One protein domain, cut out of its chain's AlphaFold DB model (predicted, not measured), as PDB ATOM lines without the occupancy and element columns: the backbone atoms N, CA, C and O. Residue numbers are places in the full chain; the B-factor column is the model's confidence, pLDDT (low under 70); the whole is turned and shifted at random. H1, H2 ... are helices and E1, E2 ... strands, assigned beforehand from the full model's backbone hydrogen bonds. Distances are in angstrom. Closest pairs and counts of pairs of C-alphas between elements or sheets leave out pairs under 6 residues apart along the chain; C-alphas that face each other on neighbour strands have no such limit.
ATOM      1  N   ILE A  23     296.871 293.655 210.396       84.12
ATOM      2  CA  ILE A  23     295.599 292.943 210.426       84.12
ATOM      3  C   ILE A  23     295.244 292.394 209.029       84.12
ATOM      4  O   ILE A  23     294.805 291.251 208.902       84.12
ATOM      5  N   ASP A  24     295.533 293.146 207.967       84.56
ATOM      6  CA  ASP A  24     295.297 292.726 206.579       84.56
ATOM      7  C   ASP A  24     296.259 291.612 206.146       84.56
ATOM      8  O   ASP A  24     295.866 290.657 205.469       84.56
ATOM      9  N   HIS A  25     297.519 291.685 206.592       87.81
ATOM     10  CA  HIS A  25     298.478 290.598 206.391       87.81
ATOM     11  C   HIS A  25     298.008 289.306 207.064       87.81
ATOM     12  O   HIS A  25     298.066 288.250 206.436       87.81
ATOM     13  N   GLN A  26     297.483 289.386 208.290       88.56
ATOM     14  CA  GLN A  26     296.933 288.223 208.988       88.56
ATOM     15  C   GLN A  26     295.717 287.642 208.252       88.56
ATOM     16  O   GLN A  26     295.602 286.429 208.109       88.56
ATOM     17  N   ALA A  27     294.826 288.490 207.732       85.50
ATOM     18  CA  ALA A  27     293.682 288.030 206.949       85.50
ATOM     19  C   ALA A  27     294.112 287.254 205.693       85.50
ATOM     20  O   ALA A  27     293.586 286.168 205.437       85.50
ATOM     21  N   CYS A  28     295.076 287.797 204.936       87.50
ATOM     22  CA  CYS A  28     295.645 287.135 203.761       87.50
ATOM     23  C   CYS A  28     296.335 285.817 204.125       87.50
ATOM     24  O   CYS A  28     296.163 284.831 203.412       87.50
ATOM     25  N   ASP A  29     297.089 285.785 205.224       90.00
ATOM     26  CA  ASP A  29     297.783 284.583 205.682       90.00
ATOM     27  C   ASP A  29     296.812 283.430 205.947       90.00
ATOM     28  O   ASP A  29     296.908 282.354 205.353       90.00
ATOM     29  N   GLU A  30     295.806 283.689 206.774       88.62
ATOM     30  CA  GLU A  30     294.813 282.694 207.150       88.62
ATOM     31  C   GLU A  30     293.967 282.268 205.922       88.62
ATOM     32  O   GLU A  30     293.507 281.127 205.831       88.62
ATOM     33  N   LEU A  31     293.713 283.178 204.970       86.50
ATOM     34  CA  LEU A  31     293.039 282.870 203.699       86.50
ATOM     35  C   LEU A  31     293.864 281.912 202.832       86.50
ATOM     36  O   LEU A  31     293.362 280.847 202.483       86.50
ATOM     37  N   CYS A  32     295.122 282.248 202.539       88.69
ATOM     38  CA  CYS A  32     296.007 281.416 201.721       88.69
ATOM     39  C   CYS A  32     296.167 280.004 202.315       88.69
ATOM     40  O   CYS A  32     296.123 279.011 201.590       88.69
ATOM     41  N   LYS A  33     296.254 279.887 203.644       90.75
ATOM     42  CA  LYS A  33     296.334 278.587 204.332       90.75
ATOM     43  C   LYS A  33     295.104 277.699 204.128       90.75
ATOM     44  O   LYS A  33     295.224 276.479 204.145       90.75
ATOM     45  N   THR A  34     293.930 278.284 203.874       86.25
ATOM     46  CA  THR A  34     292.713 277.513 203.552       86.25
ATOM     47  C   THR A  34     292.850 276.763 202.224       86.25
ATOM     48  O   THR A  34     292.304 275.671 202.078       86.25
ATOM     49  N   ASP A  35     293.613 277.317 201.282       85.62
ATOM     50  CA  ASP A  35     293.896 276.729 199.971       85.62
ATOM     51  C   ASP A  35     295.240 275.961 199.955       85.62
ATOM     52  O   ASP A  35     295.809 275.715 198.897       85.62
ATOM     53  N   SER A  36     295.736 275.527 201.126       87.62
ATOM     54  CA  SER A  36     296.972 274.734 201.281       87.62
ATOM     55  C   SER A  36     298.260 275.441 200.828       87.62
ATOM     56  O   SER A  36     299.194 274.796 200.348       87.62
ATOM     57  N   PHE A  37     298.342 276.758 201.028       90.44
ATOM     58  CA  PHE A  37     299.593 277.520 200.934       90.44
ATOM     59  C   PHE A  37     300.286 277.644 202.299       90.44
ATOM     60  O   PHE A  37     299.644 277.555 203.345       90.44
ATOM     61  N   TRP A  38     301.601 277.884 202.294       90.31
ATOM     62  CA  TRP A  38     302.408 278.017 203.510       90.31
ATOM     63  C   TRP A  38     302.067 279.286 204.294       90.31
ATOM     64  O   TRP A  38     301.895 279.244 205.513       90.31
ATOM     65  N   TYR A  39     301.956 280.409 203.584       90.69
ATOM     66  CA  TYR A  39     301.537 281.692 204.140       90.69
ATOM     67  C   TYR A  39     301.021 282.628 203.044       90.69
ATOM     68  O   TYR A  39     301.153 282.360 201.844       90.69
ATOM     69  N   GLY A  40     300.443 283.745 203.473       90.12
ATOM     70  CA  GLY A  40     299.948 284.813 202.610       90.12
ATOM     71  C   GLY A  40     300.451 286.188 203.032       90.12
ATOM     72  O   GLY A  40     300.741 286.432 204.201       90.12
ATOM     73  N   HIS A  41     300.543 287.110 202.076       89.69
ATOM     74  CA  HIS A  41     300.914 288.498 202.336       89.69
ATOM     75  C   HIS A  41     300.040 289.462 201.532       89.69
ATOM     76  O   HIS A  41     299.913 289.327 200.314       89.69
ATOM     77  N   CYS A  42     299.451 290.443 202.214       89.19
ATOM     78  CA  CYS A  42     298.729 291.539 201.576       89.19
ATOM     79  C   CYS A  42     299.697 292.422 200.767       89.19
ATOM     80  O   CYS A  42     300.751 292.809 201.266       89.19
ATOM     81  N   ILE A  43     299.341 292.731 199.519       86.94
ATOM     82  CA  ILE A  43     300.102 293.600 198.600       86.94
ATOM     83  C   ILE A  43     299.332 294.869 198.196       86.94
ATOM     84  O   ILE A  43     299.868 295.719 197.486       86.94
ATOM     85  N   GLY A  44     298.078 294.998 198.626       83.38
ATOM     86  CA  GLY A  44     297.226 296.162 198.392       83.38
ATOM     87  C   GLY A  44     295.841 295.958 199.000       83.38
ATOM     88  O   GLY A  44     295.451 294.818 199.255       83.38
ATOM     89  N   TRP A  45     295.112 297.050 199.229       78.06
ATOM     90  CA  TRP A  45     293.806 297.034 199.899       78.06
ATOM     91  C   TRP A  45     292.660 297.829 199.232       78.06
ATOM     92  O   TRP A  45     291.556 297.469 199.499       78.06
ATOM     93  N   ASP A  46     292.761 298.854 198.400       70.62
ATOM     94  CA  ASP A  46     291.631 299.579 197.750       70.62
ATOM     95  C   ASP A  46     290.362 300.026 198.550       70.62
ATOM     96  O   ASP A  46     289.555 300.778 198.007       70.62
ATOM     97  N   GLY A  47     290.181 299.672 199.828       67.56
ATOM     98  CA  GLY A  47     288.976 299.936 200.622       67.56
ATOM     99  C   GLY A  47     287.976 298.773 200.680       67.56
ATOM    100  O   GLY A  47     287.238 298.660 201.665       67.56
ATOM    101  N   THR A  48     287.982 297.877 199.690       67.62
ATOM    102  CA  THR A  48     286.957 296.835 199.508       67.62
ATOM    103  C   THR A  48     287.554 295.436 199.594       67.62
ATOM    104  O   THR A  48     287.079 294.625 200.399       67.62
ATOM    105  N   ASP A  49     288.618 295.180 198.834       69.25
ATOM    106  CA  ASP A  49     289.236 293.864 198.698       69.25
ATOM    107  C   ASP A  49     290.744 293.918 198.955       69.25
ATOM    108  O   ASP A  49     291.471 294.793 198.491       69.25
ATOM    109  N   PHE A  50     291.255 292.920 199.674       72.56
ATOM    110  CA  PHE A  50     292.697 292.747 199.789       72.56
ATOM    111  C   PHE A  50     293.229 292.022 198.562       72.56
ATOM    112  O   PHE A  50     292.742 290.959 198.185       72.56
ATOM    113  N   SER A  51     294.304 292.548 197.990       83.38
ATOM    114  CA  SER A  51     295.137 291.798 197.062       83.38
ATOM    115  C   SER A  51     296.140 290.979 197.870       83.38
ATOM    116  O   SER A  51     297.010 291.551 198.525       83.38
ATOM    117  N   CYS A  52     296.043 289.648 197.827       84.81
ATOM    118  CA  CYS A  52     296.969 288.746 198.517       84.81
ATOM    119  C   CYS A  52     297.950 288.085 197.534       84.81
ATOM    120  O   CYS A  52     297.590 287.714 196.417       84.81
ATOM    121  N   THR A  53     299.190 287.884 197.978       88.12
ATOM    122  CA  THR A  53     300.120 286.906 197.389       88.12
ATOM    123  C   THR A  53     300.185 285.695 198.310       88.12
ATOM    124  O   THR A  53     300.425 285.869 199.506       88.12
ATOM    125  N   CYS A  54     299.976 284.494 197.772       88.81
ATOM    126  CA  CYS A  54     300.105 283.238 198.510       88.81
ATOM    127  C   CYS A  54     301.408 282.541 198.121       88.81
ATOM    128  O   CYS A  54     301.788 282.544 196.950       88.81
ATOM    129  N   PHE A  55     302.083 281.951 199.102       88.94
ATOM    130  CA  PHE A  55     303.381 281.314 198.921       88.94
ATOM    131  C   PHE A  55     303.268 279.818 199.173       88.94
ATOM    132  O   PHE A  55     302.725 279.390 200.193       88.94
ATOM    133  N   GLU A  56     303.766 279.021 198.235       89.44
ATOM    134  CA  GLU A  56     303.697 277.566 198.316       89.44
ATOM    135  C   GLU A  56     304.638 277.002 199.383       89.44
ATOM    136  O   GLU A  56     305.598 277.636 199.836       89.44
ATOM    137  N   TYR A  57     304.354 275.762 199.771       85.38
ATOM    138  CA  TYR A  57     305.311 274.954 200.506       85.38
ATOM    139  C   TYR A  57     306.549 274.705 199.645       85.38
ATOM    140  O   TYR A  57     306.454 274.476 198.442       85.38
ATOM    141  N   ARG A  58     307.725 274.742 200.271       83.69
ATOM    142  CA  ARG A  58     308.981 274.392 199.605       83.69
ATOM    143  C   ARG A  58     309.290 272.915 199.816       83.69
ATOM    144  O   ARG A  58     309.003 272.365 200.882       83.69
ATOM    145  N   ALA A  59     309.936 272.307 198.820       78.25
ATOM    146  CA  ALA A  59     310.434 270.940 198.916       78.25
ATOM    147  C   ALA A  59     311.222 270.732 200.230       78.25
ATOM    148  O   ALA A  59     311.994 271.612 200.623       78.25
ATOM    149  N   PRO A  60     311.035 269.592 200.923       79.12
ATOM    150  CA  PRO A  60     310.315 268.390 200.482       79.12
ATOM    151  C   PRO A  60     308.803 268.390 200.778       79.12
ATOM    152  O   PRO A  60     308.147 267.376 200.556       79.12
ATOM    153  N   LEU A  61     308.247 269.478 201.317       84.69
ATOM    154  CA  LEU A  61     306.842 269.536 201.710       84.69
ATOM    155  C   LEU A  61     305.963 269.917 200.515       84.69
ATOM    156  O   LEU A  61     306.313 270.809 199.745       84.69
ATOM    157  N   SER A  62     304.801 269.274 200.399       87.19
ATOM    158  CA  SER A  62     303.763 269.641 199.435       87.19
ATOM    159  C   SER A  62     302.442 269.912 200.149       87.19
ATOM    160  O   SER A  62     302.011 269.130 201.002       87.19
ATOM    161  N   GLY A  63     301.780 271.007 199.764       86.12
ATOM    162  CA  GLY A  63     300.422 271.328 200.205       86.12
ATOM    163  C   GLY A  63     299.376 270.329 199.698       86.12
ATOM    164  O   GLY A  63     298.308 270.205 200.292       86.12
ATOM    165  N   ASP A  64     299.683 269.538 198.663       89.06
ATOM    166  CA  ASP A  64     298.752 268.538 198.126       89.06
ATOM    167  C   ASP A  64     298.386 267.460 199.149       89.06
ATOM    168  O   ASP A  64     297.254 266.974 199.154       89.06
ATOM    169  N   ALA A  65     299.296 267.160 200.083       89.25
ATOM    170  CA  ALA A  65     299.039 266.255 201.203       89.25
ATOM    171  C   ALA A  65     297.854 266.712 202.079       89.25
ATOM    172  O   ALA A  65     297.225 265.898 202.757       89.25
ATOM    173  N   CYS A  66     297.544 268.010 202.057       91.38
ATOM    174  CA  CYS A  66     296.494 268.625 202.854       91.38
ATOM    175  C   CYS A  66     295.140 268.742 202.157       91.38
ATOM    176  O   CYS A  66     294.129 268.837 202.858       91.38
ATOM    177  N   ARG A  67     295.074 268.647 200.821       88.56
ATOM    178  CA  ARG A  67     293.803 268.704 200.077       88.56
ATOM    179  C   ARG A  67     292.714 267.777 200.641       88.56
ATOM    180  O   ARG A  67     291.614 268.279 200.865       88.56
ATOM    181  N   PRO A  68     292.973 266.484 200.933       90.12
ATOM    182  CA  PRO A  68     291.928 265.600 201.453       90.12
ATOM    183  C   PRO A  68     291.558 265.864 202.922       90.12
ATOM    184  O   PRO A  68     290.517 265.402 203.365       90.12
ATOM    185  N   LYS A  69     292.389 266.585 203.687       92.56
ATOM    186  CA  LYS A  69     292.220 266.784 205.143       92.56
ATOM    187  C   LYS A  69     291.723 268.178 205.518       92.56
ATOM    188  O   LYS A  69     291.369 268.425 206.670       92.56
ATOM    189  N   GLN A  70     291.702 269.103 204.563       93.44
ATOM    190  CA  GLN A  70     291.353 270.498 204.807       93.44
ATOM    191  C   GLN A  70     289.926 270.656 205.364       93.44
ATOM    192  O   GLN A  70     289.715 271.429 206.301       93.44
ATOM    193  N   SER A  71     288.954 269.898 204.844       93.94
ATOM    194  CA  SER A  71     287.571 269.888 205.353       93.94
ATOM    195  C   SER A  71     287.476 269.394 206.796       93.94
ATOM    196  O   SER A  71     286.687 269.924 207.584       93.94
ATOM    197  N   ASP A  72     288.305 268.423 207.165       95.19
ATOM    198  CA  ASP A  72     288.299 267.823 208.498       95.19
ATOM    199  C   ASP A  72     288.891 268.794 209.517       95.19
ATOM    200  O   ASP A  72     288.300 269.025 210.575       95.19
ATOM    201  N   CYS A  73     290.007 269.446 209.173       95.38
ATOM    202  CA  CYS A  73     290.589 270.505 209.995       95.38
ATOM    203  C   CYS A  73     289.610 271.675 210.178       95.38
ATOM    204  O   CYS A  73     289.443 272.178 211.292       95.38
ATOM    205  N   MET A  74     288.914 272.068 209.105       93.75
ATOM    206  CA  MET A  74     287.883 273.103 209.150       93.75
ATOM    207  C   MET A  74     286.765 272.737 210.131       93.75
ATOM    208  O   MET A  74     286.402 273.544 210.988       93.75
ATOM    209  N   THR A  75     286.238 271.517 210.024       95.44
ATOM    210  CA  THR A  75     285.133 271.030 210.858       95.44
ATOM    211  C   THR A  75     285.557 270.903 212.316       95.44
ATOM    212  O   THR A  75     284.885 271.437 213.196       95.44
ATOM    213  N   LYS A  76     286.718 270.292 212.576       95.88
ATOM    214  CA  LYS A  76     287.266 270.101 213.925       95.88
ATOM    215  C   LYS A  76     287.368 271.418 214.697       95.88
ATOM    216  O   LYS A  76     286.966 271.485 215.856       95.88
ATOM    217  N   CYS A  77     287.875 272.468 214.057       94.94
ATOM    218  CA  CYS A  77     288.020 273.773 214.694       94.94
ATOM    219  C   CYS A  77     286.680 274.490 214.901       94.94
ATOM    220  O   CYS A  77     286.488 275.117 215.944       94.94
ATOM    221  N   LYS A  78     285.734 274.356 213.962       93.81
ATOM    222  CA  LYS A  78     284.377 274.909 214.114       93.81
ATOM    223  C   LYS A  78     283.625 274.288 215.285       93.81
ATOM    224  O   LYS A  78     283.024 275.019 216.066       93.81
ATOM    225  N   THR A  79     283.723 272.972 215.464       94.31
ATOM    226  CA  THR A  79     283.134 272.277 216.622       94.31
ATOM    227  C   THR A  79     283.715 272.778 217.949       94.31
ATOM    228  O   THR A  79     283.018 272.805 218.955       94.31
ATOM    229  N   GLY A  80     284.970 273.242 217.948       91.44
ATOM    230  CA  GLY A  80     285.622 273.871 219.101       91.44
ATOM    231  C   GLY A  80     285.333 275.368 219.286       91.44
ATOM    232  O   GLY A  80     286.028 276.016 220.068       91.44
ATOM    233  N   GLY A  81     284.375 275.947 218.554       89.69
ATOM    234  CA  GLY A  81     283.998 277.361 218.678       89.69
ATOM    235  C   GLY A  81     284.960 278.348 218.006       89.69
ATOM    236  O   GLY A  81     284.934 279.538 218.316       89.69
ATOM    237  N   LYS A  82     285.832 277.880 217.105       90.62
ATOM    238  CA  LYS A  82     286.681 278.740 216.264       90.62
ATOM    239  C   LYS A  82     286.033 278.963 214.897       90.62
ATOM    240  O   LYS A  82     285.188 278.188 214.464       90.62
ATOM    241  N   ASP A  83     286.479 279.983 214.168       86.81
ATOM    242  CA  ASP A  83     285.946 280.290 212.830       86.81
ATOM    243  C   ASP A  83     286.249 279.202 211.778       86.81
ATOM    244  O   ASP A  83     285.601 279.130 210.729       86.81
ATOM    245  N   GLY A  84     287.245 278.356 212.044       91.00
ATOM    246  CA  GLY A  84     287.714 277.312 211.146       91.00
ATOM    247  C   GLY A  84     289.157 276.924 211.426       91.00
ATOM    248  O   GLY A  84     289.741 277.335 212.430       91.00
ATOM    249  N   GLY A  85     289.729 276.134 210.527       93.12
ATOM    250  CA  GLY A  85     291.114 275.698 210.609       93.12
ATOM    251  C   GLY A  85     291.668 275.285 209.257       93.12
ATOM    252  O   GLY A  85     290.941 275.209 208.262       93.12
ATOM    253  N   PHE A  86     292.965 275.018 209.238       94.38
ATOM    254  CA  PHE A  86     293.710 274.611 208.061       94.38
ATOM    255  C   PHE A  86     294.597 273.412 208.351       94.38
ATOM    256  O   PHE A  86     295.016 273.168 209.484       94.38
ATOM    257  N   CYS A  87     294.853 272.650 207.298       94.56
ATOM    258  CA  CYS A  87     295.846 271.599 207.293       94.56
ATOM    259  C   CYS A  87     297.210 272.176 206.899       94.56
ATOM    260  O   CYS A  87     297.293 273.024 206.013       94.56
ATOM    261  N   TYR A  88     298.283 271.678 207.512       92.69
ATOM    262  CA  TYR A  88     299.652 271.943 207.074       92.69
ATOM    263  C   TYR A  88     300.510 270.662 207.104       92.69
ATOM    264  O   TYR A  88     300.377 269.851 208.028       92.69
ATOM    265  N   PRO A  89     301.400 270.443 206.118       90.38
ATOM    266  CA  PRO A  89     302.393 269.386 206.149       90.38
ATOM    267  C   PRO A  89     303.440 269.667 207.237       90.38
ATOM    268  O   PRO A  89     303.879 270.802 207.439       90.38
ATOM    269  N   ARG A  90     303.846 268.622 207.957       86.69
ATOM    270  CA  ARG A  90     304.833 268.706 209.031       86.69
ATOM    271  C   ARG A  90     306.247 268.519 208.492       86.69
ATOM    272  O   ARG A  90     306.507 267.588 207.736       86.69
ATOM    273  N   ASN A  91     307.169 269.358 208.958       74.94
ATOM    274  CA  ASN A  91     308.603 269.180 208.740       74.94
ATOM    275  C   ASN A  91     309.193 268.252 209.815       74.94
ATOM    276  O   ASN A  91     309.937 268.686 210.696       74.94
ATOM    277  N   ASP A  92     308.792 266.984 209.798       66.31
ATOM    278  CA  ASP A  92     309.341 265.990 210.715       66.31
ATOM    279  C   ASP A  92     310.646 265.452 210.117       66.31
ATOM    280  O   ASP A  92     310.668 265.031 208.965       66.31
ATOM    281  N   ARG A  93     311.733 265.382 210.898       60.75
ATOM    282  CA  ARG A  93     313.004 264.736 210.488       60.75
ATOM    283  C   ARG A  93     312.881 263.208 210.266       60.75
ATOM    284  O   ARG A  93     313.894 262.523 210.172       60.75
ATOM    285  N   GLY A  94     311.665 262.663 210.258       56.22
ATOM    286  CA  GLY A  94     311.375 261.236 210.130       56.22
ATOM    287  C   GLY A  94     311.171 260.798 208.678       56.22
ATOM    288  O   GLY A  94     310.884 261.609 207.805       56.22
ATOM    289  N   ALA A  95     311.289 259.494 208.429       55.16
ATOM    290  CA  ALA A  95     311.231 258.885 207.096       55.16
ATOM    291  C   ALA A  95     309.865 259.000 206.377       55.16
ATOM    292  O   ALA A  95     309.771 258.695 205.187       55.16
ATOM    293  N   GLU A  96     308.805 259.440 207.064       56.81
ATOM    294  CA  GLU A  96     307.471 259.584 206.478       56.81
ATOM    295  C   GLU A  96     307.324 260.917 205.735       56.81
ATOM    296  O   GLU A  96     307.100 261.977 206.324       56.81
ATOM    297  N   ARG A  97     307.395 260.847 204.405       60.00
ATOM    298  CA  ARG A  97     307.001 261.950 203.522       60.00
ATOM    299  C   ARG A  97     305.494 262.208 203.690       60.00
ATOM    300  O   ARG A  97     304.712 261.263 203.705       60.00
ATOM    301  N   ASN A  98     305.086 263.478 203.754       66.38
ATOM    302  CA  ASN A  98     303.682 263.937 203.714       66.38
ATOM    303  C   ASN A  98     302.828 263.760 204.987       66.38
ATOM    304  O   ASN A  98     301.598 263.715 204.902       66.38
ATOM    305  N   ARG A  99     303.426 263.725 206.184       84.50
ATOM    306  CA  ARG A  99     302.641 263.907 207.419       84.50
ATOM    307  C   ARG A  99     301.998 265.287 207.462       84.50
ATOM    308  O   ARG A  99     302.608 266.272 207.066       84.50
ATOM    309  N   THR A 100     300.786 265.362 208.003       90.69
ATOM    310  CA  THR A 100     300.003 266.602 208.089       90.69
ATOM    311  C   THR A 100     299.396 266.787 209.474       90.69
ATOM    312  O   THR A 100     299.003 265.805 210.107       90.69
ATOM    313  N   SER A 101     299.213 268.035 209.884       92.56
ATOM    314  CA  SER A 101     298.516 268.439 211.108       92.56
ATOM    315  C   SER A 101     297.418 269.457 210.807       92.56
ATOM    316  O   SER A 101     297.409 270.055 209.736       92.56
ATOM    317  N   CYS A 102     296.513 269.660 211.767       94.38
ATOM    318  CA  CYS A 102     295.514 270.725 211.726       94.38
ATOM    319  C   CYS A 102     295.864 271.833 212.724       94.38
ATOM    320  O   CYS A 102     296.218 271.530 213.865       94.38
ATOM    321  N   GLU A 103     295.650 273.084 212.333       95.00
ATOM    322  CA  GLU A 103     295.683 274.253 213.216       95.00
ATOM    323  C   GLU A 103     294.416 275.092 213.008       95.00
ATOM    324  O   GLU A 103     293.880 275.170 211.901       95.00
ATOM    325  N   CYS A 104     293.886 275.679 214.082       94.56
ATOM    326  CA  CYS A 104     292.714 276.545 213.990       94.56
ATOM    327  C   CYS A 104     293.129 277.966 213.631       94.56
ATOM    328  O   CYS A 104     294.154 278.451 214.108       94.56
ATOM    329  N   PHE A 105     292.304 278.647 212.837       90.31
ATOM    330  CA  PHE A 105     292.564 280.035 212.488       90.31
ATOM    331  C   PHE A 105     292.648 280.899 213.742       90.31
ATOM    332  O   PHE A 105     291.884 280.719 214.702       90.31
ATOM    333  N   LYS A 106     293.544 281.879 213.706       86.88
ATOM    334  CA  LYS A 106     293.569 282.928 214.721       86.88
ATOM    335  C   LYS A 106     292.307 283.778 214.604       86.88
ATOM    336  O   LYS A 106     291.813 284.025 213.503       86.88
ATOM    337  N   SER A 107     291.797 284.245 215.741       80.94
ATOM    338  CA  SER A 107     290.655 285.155 215.759       80.94
ATOM    339  C   SER A 107     291.013 286.439 215.014       80.94
ATOM    340  O   SER A 107     291.980 287.117 215.366       80.94
ATOM    341  N   LEU A 108     290.234 286.761 213.985       75.00
ATOM    342  CA  LEU A 108     290.308 288.041 213.289       75.00
ATOM    343  C   LEU A 108     289.219 288.975 213.836       75.00
ATOM    344  O   LEU A 108     288.155 288.491 214.232       75.00
ATOM    345  N   PRO A 109     289.431 290.303 213.822       74.44
ATOM    346  CA  PRO A 109     288.373 291.265 214.100       74.44
ATOM    347  C   PRO A 109     287.109 291.002 213.252       74.44
ATOM    348  O   PRO A 109     287.227 290.604 212.082       74.44
ATOM    349  N   PRO A 110     285.894 291.221 213.793       71.56
ATOM    350  CA  PRO A 110     284.628 290.931 213.106       71.56
ATOM    351  C   PRO A 110     284.502 291.548 211.705       71.56
ATOM    352  O   PRO A 110     283.916 290.952 210.793       71.56
ATOM    353  N   GLU A 111     285.077 292.733 211.508       67.06
ATOM    354  CA  GLU A 111     285.089 293.472 210.249       67.06
ATOM    355  C   GLU A 111     285.814 292.684 209.158       67.06
ATOM    356  O   GLU A 111     285.350 292.637 208.016       67.06
ATOM    357  N   LEU A 112     286.913 292.012 209.511       67.12
ATOM    358  CA  LEU A 112     287.657 291.162 208.591       67.12
ATOM    359  C   LEU A 112     286.991 289.812 208.360       67.12
ATOM    360  O   LEU A 112     287.028 289.315 207.237       67.12
ATOM    361  N   LEU A 113     286.355 289.218 209.374       66.75
ATOM    362  CA  LEU A 113     285.621 287.959 209.200       66.75
ATOM    363  C   LEU A 113     284.514 288.107 208.149       66.75
ATOM    364  O   LEU A 113     284.319 287.225 207.309       66.75
ATOM    365  N   ARG A 114     283.831 289.258 208.137       66.94
ATOM    366  CA  ARG A 114     282.862 289.614 207.088       66.94
ATOM    367  C   ARG A 114     283.519 289.787 205.713       66.94
ATOM    368  O   ARG A 114     282.935 289.376 204.713       66.94
ATOM    369  N   ARG A 115     284.719 290.375 205.643       64.69
ATOM    370  CA  ARG A 115     285.482 290.550 204.387       64.69
ATOM    371  C   ARG A 115     285.974 289.213 203.825       64.69
ATOM    372  O   ARG A 115     285.757 288.931 202.652       64.69
ATOM    373  N   ARG A 116     286.508 288.337 204.678       64.94
ATOM    374  CA  ARG A 116     286.932 286.969 204.345       64.94
ATOM    375  C   ARG A 116     285.822 286.161 203.675       64.94
ATOM    376  O   ARG A 116     286.064 285.536 202.648       64.94
ATOM    377  N   ARG A 117     284.604 286.188 204.232       65.88
ATOM    378  CA  ARG A 117     283.447 285.479 203.649       65.88
ATOM    379  C   ARG A 117     283.104 285.986 202.248       65.88
ATOM    380  O   ARG A 117     282.772 285.180 201.387       65.88
ATOM    381  N   ARG A 118     283.216 287.300 202.014       61.31
ATOM    382  CA  ARG A 118     282.995 287.905 200.691       61.31
ATOM    383  C   ARG A 118     284.073 287.494 199.691       61.31
ATOM    384  O   ARG A 118     283.735 287.095 198.584       61.31
ATOM    385  N   HIS A 119     285.340 287.484 200.095       59.12
ATOM    386  CA  HIS A 119     286.438 287.079 199.216       59.12
ATOM    387  C   HIS A 119     286.401 285.579 198.871       59.12
ATOM    388  O   HIS A 119     286.603 285.205 197.717       59.12
ATOM    389  N   ALA A 120     286.069 284.719 199.844       57.25
ATOM    390  CA  ALA A 120     285.844 283.290 199.607       57.25
ATOM    391  C   ALA A 120     284.711 283.031 198.594       57.25
ATOM    392  O   ALA A 120     284.757 282.043 197.868       57.25
ATOM    393  N   ALA A 121     283.721 283.931 198.522       52.09
ATOM    394  CA  ALA A 121     282.633 283.878 197.549       52.09
ATOM    395  C   ALA A 121     282.977 284.527 196.189       52.09
ATOM    396  O   ALA A 121     282.378 284.155 195.185       52.09
ATOM    397  N   SER A 122     283.916 285.486 196.148       46.91
ATOM    398  CA  SER A 122     284.159 286.358 194.986       46.91
ATOM    399  C   SER A 122     285.079 285.754 193.920       46.91
ATOM    400  O   SER A 122     284.677 285.721 192.761       46.91
ATOM    401  N   LYS A 123     286.280 285.257 194.261       45.56
ATOM    402  CA  LYS A 123     287.145 284.422 193.392       45.56
ATOM    403  C   LYS A 123     288.538 284.228 193.995       45.56
ATOM    404  O   LYS A 123     289.150 285.143 194.535       45.56
ATOM    405  N   ARG A 124     289.064 283.025 193.753       49.09
ATOM    406  CA  ARG A 124     290.447 282.531 193.898       49.09
ATOM    407  C   ARG A 124     291.474 283.255 193.001       49.09
ATOM    408  O   ARG A 124     292.268 282.612 192.323       49.09
ATOM    409  N   SER A 125     291.469 284.584 192.942       43.78
ATOM    410  CA  SER A 125     292.476 285.343 192.180       43.78
ATOM    411  C   SER A 125     293.778 285.485 192.978       43.78
ATOM    412  O   SER A 125     294.229 286.591 193.259       43.78
ATOM    413  N   TYR A 126     294.391 284.369 193.379       48.03
ATOM    414  CA  TYR A 126     295.759 284.388 193.890       48.03
ATOM    415  C   TYR A 126     296.729 284.482 192.707       48.03
ATOM    416  O   TYR A 126     296.685 283.677 191.777       48.03
ATOM    417  N   LYS A 127     297.628 285.472 192.724       46.19
ATOM    418  CA  LYS A 127     298.803 285.450 191.845       46.19
ATOM    419  C   LYS A 127     299.835 284.524 192.484       46.19
ATOM    420  O   LYS A 127     300.453 284.900 193.476       46.19
ATOM    421  N   ILE A 128     299.993 283.327 191.923       39.75
ATOM    422  CA  ILE A 128     301.094 282.418 192.263       39.75
ATOM    423  C   ILE A 128     302.371 283.055 191.705       39.75
ATOM    424  O   ILE A 128     302.457 283.319 190.504       39.75
ATOM    425  N   LYS A 129     303.336 283.374 192.570       35.62
ATOM    426  CA  LYS A 129     304.693 283.730 192.141       35.62
ATOM    427  C   LYS A 129     305.579 282.502 192.335       35.62
ATOM    428  O   LYS A 129     305.705 282.045 193.469       35.62
TER     429      LYS A 129
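What this domain is: This is residues 23 to 129 of the 130 residues of an uncharacterized protein of Pristionchus pacificus (UniProt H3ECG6). Picture helix H1 in the middle, with the two-strand hairpin E1 and E2 along it and a second, separate hairpin, E3 and E4, at its later end, where E3 is close to H1. H3 packs on the second hairpin and short H2 sits by E3, while H4 stands on another side of H1 and the last residues fold back to E2. Look for 107 residues with four named helices and four named strands in the order H1, E1, E2, H2, H3, E3, E4, H4; the class is mixed, helices and strands, and each hairpin is an antiparallel sheet of two strands. The whole is compact, with a radius of gyration of the C-alphas of 14.1 A and spans of 47 by 34 by 20 A.

How they stand to each other: Begin with H1, residues 23 to 34, and E1, residues 39 to 44: their closest C-alphas are those of Asp 29 and Gly 40, 3.8 A apart. E1 forms an antiparallel hairpin with E2, residues 51 to 55; look at N 41 and O 53, 2.9 A apart and within hydrogen-bond range. Next come H2, residues 63 to 66, and H3, residues 70 to 79, which meet only through their link. E3, residues 85 to 89, and E4, residues 100 to 104, form the other antiparallel hairpin, with N 86 and O 103 within hydrogen-bond range at 2.8 A. The C-alphas of Met 74 in H3 and Gly 85 in E3 are the closest of that pair, at 4.4 A; for H2 and E3 they are those of Cys 66 and Cys 87, at 5.4 A. Back at H1, the C-alphas of Thr 34 and Phe 86 are its closest to E3, 5.5 A apart. H4, residues 110 to 122, only just touches H1, with 3 pairs of C-alphas within 8 A, the closest those of Ala 27 and Leu 112 at 7.0 A; they run the same way at a steep tilt of 44 degrees. Each of E1 and E2 is apart from E3 and E4. In H1, H3 and H4 every O i to N i+4 pair is within hydrogen-bond range; H2 is too short for such a pair.

Where its parts are: Find C-alpha 23 at (295.599, 292.943, 210.426); from there H1 runs 17.1 A to C-alpha 34. E1 spans 16.2 A and E2 13.5 A, then H2 5.5 A. H3 covers 14.5 A from C-alpha 70 at (291.353, 270.498, 204.807). E3 and E4 each measure 13.7 A, and H4 runs 18.7 A to C-alpha 122 at (284.159, 286.358, 194.986).

The domain as a whole: The C-alphas farthest apart are those of Gly 47 and Ala 95, 47.1 A. The printed part has no cut and no long link. After H4, residues 127 to 128 pair in parallel with residues 53 to 54 of E2. Confidence is under 70 at residues 47 to 49, 92 to 98 and 111 to 129; the mean pLDDT of the printed part is 79.7.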